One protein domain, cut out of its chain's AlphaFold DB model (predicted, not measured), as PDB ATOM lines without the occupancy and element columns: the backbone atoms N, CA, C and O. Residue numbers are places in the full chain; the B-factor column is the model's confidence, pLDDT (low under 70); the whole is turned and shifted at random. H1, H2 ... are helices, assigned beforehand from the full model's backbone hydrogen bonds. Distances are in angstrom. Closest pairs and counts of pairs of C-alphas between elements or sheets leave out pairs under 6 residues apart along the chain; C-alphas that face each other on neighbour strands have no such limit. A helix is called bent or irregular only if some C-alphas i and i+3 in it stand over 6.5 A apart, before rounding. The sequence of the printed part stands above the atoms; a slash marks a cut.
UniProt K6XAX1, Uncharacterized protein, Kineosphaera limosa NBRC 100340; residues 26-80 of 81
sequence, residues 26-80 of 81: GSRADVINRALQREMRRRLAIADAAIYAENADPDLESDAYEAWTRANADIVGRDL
ATOM      1  N   GLY A  26     187.131 170.014 152.875       96.88
ATOM      2  CA  GLY A  26     187.487 169.340 154.124       96.88
ATOM      3  C   GLY A  26     186.350 168.485 154.691       96.88
ATOM      4  O   GLY A  26     185.263 168.372 154.114       96.88
ATOM      5  N   SER A  27     186.587 167.861 155.844       97.12
ATOM      6  CA  SER A  27     185.520 167.197 156.593       97.12
ATOM      7  C   SER A  27     184.524 168.225 157.144       97.12
ATOM      8  O   SER A  27     184.835 169.410 157.278       97.12
ATOM      9  N   ARG A  28     183.322 167.779 157.535       95.69
ATOM     10  CA  ARG A  28     182.344 168.646 158.223       95.69
ATOM     11  C   ARG A  28     182.958 169.367 159.427       95.69
ATOM     12  O   ARG A  28     182.691 170.544 159.644       95.69
ATOM     13  N   ALA A  29     183.793 168.658 160.190       95.81
ATOM     14  CA  ALA A  29     184.486 169.216 161.343       95.81
ATOM     15  C   ALA A  29     185.492 170.300 160.931       95.81
ATOM     16  O   ALA A  29     185.553 171.329 161.594       95.81
ATOM     17  N   ASP A  30     186.226 170.120 159.829       96.12
ATOM     18  CA  ASP A  30     187.171 171.130 159.327       96.12
ATOM     19  C   ASP A  30     186.445 172.406 158.894       96.12
ATOM     20  O   ASP A  30     186.857 173.509 159.256       96.12
ATOM     21  N   VAL A  31     185.325 172.259 158.176       96.56
ATOM     22  CA  VAL A  31     184.480 173.384 157.746       96.56
ATOM     23  C   VAL A  31     183.941 174.149 158.957       96.56
ATOM     24  O   VAL A  31     184.062 175.374 159.016       96.56
ATOM     25  N   ILE A  32     183.391 173.435 159.946       95.62
ATOM     26  CA  ILE A  32     182.866 174.037 161.179       95.62
ATOM     27  C   ILE A  32     183.987 174.721 161.968       95.62
ATOM     28  O   ILE A  32     183.836 175.873 162.368       95.62
ATOM     29  N   ASN A  33     185.128 174.056 162.160       95.00
ATOM     30  CA  ASN A  33     186.251 174.619 162.902       95.00
ATOM     31  C   ASN A  33     186.777 175.891 162.236       95.00
ATOM     32  O   ASN A  33     186.988 176.883 162.925       95.00
ATOM     33  N   ARG A  34     186.928 175.908 160.908       94.62
ATOM     34  CA  ARG A  34     187.350 177.101 160.163       94.62
ATOM     35  C   ARG A  34     186.372 178.266 160.349       94.62
ATOM     36  O   ARG A  34     186.803 179.394 160.580       94.62
ATOM     37  N   ALA A  35     185.066 177.996 160.311       94.00
ATOM     38  CA  ALA A  35     184.044 179.008 160.577       94.00
ATOM     39  C   ALA A  35     184.118 179.543 162.021       94.00
ATOM     40  O   ALA A  35     184.074 180.756 162.231       94.00
ATOM     41  N   LEU A  36     184.298 178.660 163.009       94.69
ATOM     42  CA  LEU A  36     184.437 179.044 164.417       94.69
ATOM     43  C   LEU A  36     185.709 179.856 164.675       94.69
ATOM     44  O   LEU A  36     185.640 180.870 165.363       94.69
ATOM     45  N   GLN A  37     186.848 179.470 164.095       94.81
ATOM     46  CA  GLN A  37     188.099 180.225 164.226       94.81
ATOM     47  C   GLN A  37     187.951 181.647 163.683       94.81
ATOM     48  O   GLN A  37     188.384 182.603 164.325       94.81
ATOM     49  N   ARG A  38     187.271 181.813 162.543       94.06
ATOM     50  CA  ARG A  38     186.985 183.141 161.986       94.06
ATOM     51  C   ARG A  38     186.162 184.002 162.946       94.06
ATOM     52  O   ARG A  38     186.479 185.175 163.125       94.06
ATOM     53  N   GLU A  39     185.134 183.437 163.574       95.69
ATOM     54  CA  GLU A  39     184.309 184.157 164.554       95.69
ATOM     55  C   GLU A  39     185.088 184.480 165.838       95.69
ATOM     56  O   GLU A  39     184.985 185.588 166.361       95.69
ATOM     57  N   MET A  40     185.920 183.554 166.323       94.25
ATOM     58  CA  MET A  40     186.799 183.797 167.469       94.25
ATOM     59  C   MET A  40     187.768 184.952 167.192       94.25
ATOM     60  O   MET A  40     187.846 185.877 167.999       94.25
ATOM     61  N   ARG A  41     188.435 184.951 166.027       92.12
ATOM     62  CA  ARG A  41     189.307 186.055 165.593       92.12
ATOM     63  C   ARG A  41     188.548 187.378 165.512       92.12
ATOM     64  O   ARG A  41     189.025 188.386 166.022       92.12
ATOM     65  N   ARG A  42     187.340 187.373 164.937       92.94
ATOM     66  CA  ARG A  42     186.491 188.570 164.855       92.94
ATOM     67  C   ARG A  42     186.172 189.139 166.239       92.94
ATOM     68  O   ARG A  42     186.245 190.348 166.423       92.94
ATOM     69  N   ARG A  43     185.809 188.289 167.204       94.38
ATOM     70  CA  ARG A  43     185.486 188.731 168.570       94.38
ATOM     71  C   ARG A  43     186.687 189.314 169.294       94.38
ATOM     72  O   ARG A  43     186.520 190.315 169.979       94.38
ATOM     73  N   LEU A  44     187.865 188.714 169.119       92.81
ATOM     74  CA  LEU A  44     189.111 189.254 169.664       92.81
ATOM     75  C   LEU A  44     189.399 190.642 169.088       92.81
ATOM     76  O   LEU A  44     189.531 191.584 169.853       92.81
ATOM     77  N   ALA A  45     189.343 190.800 167.763       87.00
ATOM     78  CA  ALA A  45     189.570 192.098 167.126       87.00
ATOM     79  C   ALA A  45     188.575 193.181 167.592       87.00
ATOM     80  O   ALA A  45     188.952 194.335 167.765       87.00
ATOM     81  N   ILE A  46     187.304 192.822 167.814       92.19
ATOM     82  CA  ILE A  46     186.299 193.749 168.362       92.19
ATOM     83  C   ILE A  46     186.632 194.129 169.810       92.19
ATOM     84  O   ILE A  46     186.501 195.295 170.173       92.19
ATOM     85  N   ALA A  47     187.043 193.161 170.632       89.06
ATOM     86  CA  ALA A  47     187.433 193.418 172.014       89.06
ATOM     87  C   ALA A  47     188.669 194.327 172.083       89.06
ATOM     88  O   ALA A  47     188.660 195.306 172.823       89.06
ATOM     89  N   ASP A  48     189.680 194.063 171.256       87.50
ATOM     90  CA  ASP A  48     190.884 194.888 171.171       87.50
ATOM     91  C   ASP A  48     190.543 196.309 170.706       87.50
ATOM     92  O   ASP A  48     190.961 197.283 171.327       87.50
ATOM     93  N   ALA A  49     189.707 196.452 169.672       84.94
ATOM     94  CA  ALA A  49     189.249 197.759 169.204       84.94
ATOM     95  C   ALA A  49     188.504 198.549 170.295       84.94
ATOM     96  O   ALA A  49     188.654 199.767 170.366       84.94
ATOM     97  N   ALA A  50     187.732 197.878 171.159       87.56
ATOM     98  CA  ALA A  50     187.083 198.527 172.296       87.56
ATOM     99  C   ALA A  50     188.109 199.038 173.324       87.56
ATOM    100  O   ALA A  50     187.986 200.168 173.789       87.56
ATOM    101  N   ILE A  51     189.159 198.259 173.615       86.56
ATOM    102  CA  ILE A  51     190.252 198.681 174.507       86.56
ATOM    103  C   ILE A  51     190.966 199.915 173.942       86.56
ATOM    104  O   ILE A  51     191.216 200.869 174.682       86.56
ATOM    105  N   TYR A  52     191.270 199.915 172.642       78.69
ATOM    106  CA  TYR A  52     191.893 201.063 171.979       78.69
ATOM    107  C   TYR A  52     190.974 202.289 171.944       78.69
ATOM    108  O   TYR A  52     191.449 203.406 172.097       78.69
ATOM    109  N   ALA A  53     189.660 202.106 171.788       80.38
ATOM    110  CA  ALA A  53     188.705 203.212 171.811       80.38
ATOM    111  C   ALA A  53     188.545 203.840 173.207       80.38
ATOM    112  O   ALA A  53     188.314 205.043 173.318       80.38
ATOM    113  N   GLU A  54     188.653 203.044 174.274       81.31
ATOM    114  CA  GLU A  54     188.584 203.532 175.657       81.31
ATOM    115  C   GLU A  54     189.876 204.234 176.103       81.31
ATOM    116  O   GLU A  54     189.831 205.129 176.948       81.31
ATOM    117  N   ASN A  55     191.019 203.864 175.520       70.38
ATOM    118  CA  ASN A  55     192.325 204.443 175.816       70.38
ATOM    119  C   ASN A  55     192.806 205.271 174.621       70.38
ATOM    120  O   ASN A  55     193.614 204.800 173.824       70.38
ATOM    121  N   ALA A  56     192.310 206.508 174.510       66.69
ATOM    122  CA  ALA A  56     192.846 207.484 173.563       66.69
ATOM    123  C   ALA A  56     194.311 207.782 173.926       66.69
ATOM    124  O   ALA A  56     194.595 208.550 174.848       66.69
ATOM    125  N   ASP A  57     195.230 207.100 173.247       72.31
ATOM    126  CA  ASP A  57     196.669 207.280 173.384       72.31
ATOM    127  C   ASP A  57     197.140 208.290 172.321       72.31
ATOM    128  O   ASP A  57     197.069 207.990 171.124       72.31
ATOM    129  N   PRO A  58     197.624 209.481 172.721       70.56
ATOM    130  CA  PRO A  58     198.088 210.508 171.792       70.56
ATOM    131  C   PRO A  58     199.183 210.028 170.831       70.56
ATOM    132  O   PRO A  58     199.293 210.552 169.722       70.56
ATOM    133  N   ASP A  59     199.982 209.028 171.222       72.44
ATOM    134  CA  ASP A  59     201.025 208.473 170.358       72.44
ATOM    135  C   ASP A  59     200.424 207.620 169.224       72.44
ATOM    136  O   ASP A  59     200.955 207.611 168.107       72.44
ATOM    137  N   LEU A  60     199.280 206.963 169.472       69.31
ATOM    138  CA  LEU A  60     198.511 206.220 168.464       69.31
ATOM    139  C   LEU A  60     197.731 207.147 167.517       69.31
ATOM    140  O   LEU A  60     197.387 206.742 166.409       69.31
ATOM    141  N   GLU A  61     197.487 208.393 167.921       71.25
ATOM    142  CA  GLU A  61     196.887 209.438 167.080       71.25
ATOM    143  C   GLU A  61     197.933 210.245 166.287       71.25
ATOM    144  O   GLU A  61     197.588 211.183 165.568       71.25
ATOM    145  N   SER A  62     199.220 209.900 166.396       78.44
ATOM    146  CA  SER A  62     200.288 210.624 165.706       78.44
ATOM    147  C   SER A  62     200.349 210.313 164.204       78.44
ATOM    148  O   SER A  62     200.223 209.163 163.772       78.44
ATOM    149  N   ASP A  63     200.682 211.328 163.399       82.31
ATOM    150  CA  ASP A  63     200.933 211.183 161.953       82.31
ATOM    151  C   ASP A  63     201.998 210.111 161.648       82.31
ATOM    152  O   ASP A  63     201.970 209.444 160.611       82.31
ATOM    153  N   ALA A  64     202.957 209.938 162.564       82.62
ATOM    154  CA  ALA A  64     204.011 208.938 162.458       82.62
ATOM    155  C   ALA A  64     203.462 207.509 162.597       82.62
ATOM    156  O   ALA A  64     203.853 206.629 161.823       82.62
ATOM    157  N   TYR A  65     202.542 207.284 163.540       78.69
ATOM    158  CA  TYR A  65     201.869 205.999 163.693       78.69
ATOM    159  C   TYR A  65     200.958 205.714 162.496       78.69
ATOM    160  O   TYR A  65     201.048 204.636 161.914       78.69
ATOM    161  N   GLU A  66     200.169 206.688 162.033       80.75
ATOM    162  CA  GLU A  66     199.317 206.511 160.850       80.75
ATOM    163  C   GLU A  66     200.136 206.143 159.596       80.75
ATOM    164  O   GLU A  66     199.784 205.219 158.851       80.75
ATOM    165  N   ALA A  67     201.269 206.824 159.378       85.75
ATOM    166  CA  ALA A  67     202.183 206.528 158.281       85.75
ATOM    167  C   ALA A  67     202.768 205.108 158.378       85.75
ATOM    168  O   ALA A  67     202.847 204.407 157.364       85.75
ATOM    169  N   TRP A  68     203.135 204.664 159.585       85.00
ATOM    170  CA  TRP A  68     203.609 203.301 159.819       85.00
ATOM    171  C   TRP A  68     202.510 202.267 159.548       85.00
ATOM    172  O   TRP A  68     202.749 201.311 158.808       85.00
ATOM    173  N   THR A  69     201.297 202.471 160.062       82.44
ATOM    174  CA  THR A  69     200.179 201.528 159.899       82.44
ATOM    175  C   THR A  69     199.813 201.371 158.428       82.44
ATOM    176  O   THR A  69     199.661 200.252 157.944       82.44
ATOM    177  N   ARG A  70     199.773 202.473 157.668       83.44
ATOM    178  CA  ARG A  70     199.514 202.439 156.222       83.44
ATOM    179  C   ARG A  70     200.597 201.679 155.452       83.44
ATOM    180  O   ARG A  70     200.273 200.929 154.538       83.44
ATOM    181  N   ALA A  71     201.865 201.850 155.826       87.25
ATOM    182  CA  ALA A  71     202.984 201.149 155.196       87.25
ATOM    183  C   ALA A  71     203.025 199.645 155.527       87.25
ATOM    184  O   ALA A  71     203.610 198.873 154.771       87.25
ATOM    185  N   ASN A  72     202.406 199.231 156.635       84.75
ATOM    186  CA  ASN A  72     202.461 197.857 157.139       84.75
ATOM    187  C   ASN A  72     201.102 197.132 157.113       84.75
ATOM    188  O   ASN A  72     201.028 195.975 157.524       84.75
ATOM    189  N   ALA A  73     200.040 197.761 156.595       78.38
ATOM    190  CA  ALA A  73     198.684 197.208 156.585       78.38
ATOM    191  C   ALA A  73     198.604 195.833 155.901       78.38
ATOM    192  O   ALA A  73     197.939 194.934 156.405       78.38
ATOM    193  N   ASP A  74     199.346 195.636 154.809       74.75
ATOM    194  CA  ASP A  74     199.402 194.354 154.095       74.75
ATOM    195  C   ASP A  74     200.118 193.254 154.891       74.75
ATOM    196  O   ASP A  74     199.851 192.070 154.696       74.75
ATOM    197  N   ILE A  75     201.056 193.626 155.765       73.62
ATOM    198  CA  ILE A  75     201.783 192.683 156.625       73.62
ATOM    199  C   ILE A  75     200.865 192.248 157.763       73.62
ATOM    200  O   ILE A  75     200.671 191.054 157.962       73.62
ATOM    201  N   VAL A  76     200.225 193.213 158.429       64.94
ATOM    202  CA  VAL A  76     199.248 192.946 159.492       64.94
ATOM    203  C   VAL A  76     198.056 192.152 158.948       64.94
ATOM    204  O   VAL A  76     197.594 191.219 159.591       64.94
ATOM    205  N   GLY A  77     197.589 192.465 157.735       61.75
ATOM    206  CA  GLY A  77     196.492 191.754 157.080       61.75
ATOM    207  C   GLY A  77     196.797 190.284 156.780       61.75
ATOM    208  O   GLY A  77     195.903 189.453 156.892       61.75
ATOM    209  N   ARG A  78     198.052 189.937 156.459       59.16
ATOM    210  CA  ARG A  78     198.459 188.541 156.204       59.16
ATOM    211  C   ARG A  78     198.482 187.672 157.456       59.16
ATOM    212  O   ARG A  78     198.250 186.477 157.336       59.16
ATOM    213  N   ASP A  79     198.725 188.251 158.629       51.41
ATOM    214  CA  ASP A  79     198.677 187.514 159.900       51.41
ATOM    215  C   ASP A  79     197.228 187.217 160.349       51.41
ATOM    216  O   ASP A  79     196.998 186.434 161.276       51.41
ATOM    217  N   LEU A  80     196.235 187.824 159.686       54.38
ATOM    218  CA  LEU A  80     194.809 187.677 159.987       54.38
ATOM    219  C   LEU A  80     194.080 186.630 159.125       54.38
ATOM    220  O   LEU A  80     192.915 186.340 159.421       54.38
TER     221      LEU A  80
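Overview. This is residues 26 to 80 of the 81 residues of an uncharacterized protein of Kineosphaera limosa NBRC 100340 (UniProt K6XAX1). You meet a flat, open U with unequal arms: the long helix H1 makes the longest axis, a link turns the chain at one end, and the shorter, kinked helix H2 folds back with an empty gap between it and H1. The printed part has 55 residues, with two named helices, H1 then H2, and no named strand; the class is all helix. It is only just extended, close to loose, with a radius of gyration of the C-alphas of 15.6 A and spans of 47 by 25 by 7 A.

Along the chain. Find C-alpha 28 at (182.344, 168.646, 158.223); from there H1, residues 28 to 54, runs 39.5 A. H2, residues 63 to 78, runs 23.5 A and ends at C-alpha 78, (198.459, 188.541, 156.204).

Arrangement. H1 and H2 are apart, with no C-alpha of one within 8 A of the other. Near residue 72, H2 has a kink of 55 degrees; it is irregular, with C-alphas 71 and 74 7.8 A apart. In H1 every O i to N i+4 pair is within hydrogen-bond range; in H2, 10 of 12 are.

Size, cuts and confidence. The two C-alphas farthest apart, those of Ser 27 and Pro 58, are 47.6 A apart. The printed part has no cut, and the link of 8 residues is short. Look for pLDDT under 70 at residues 56, 60 and 76 to 80.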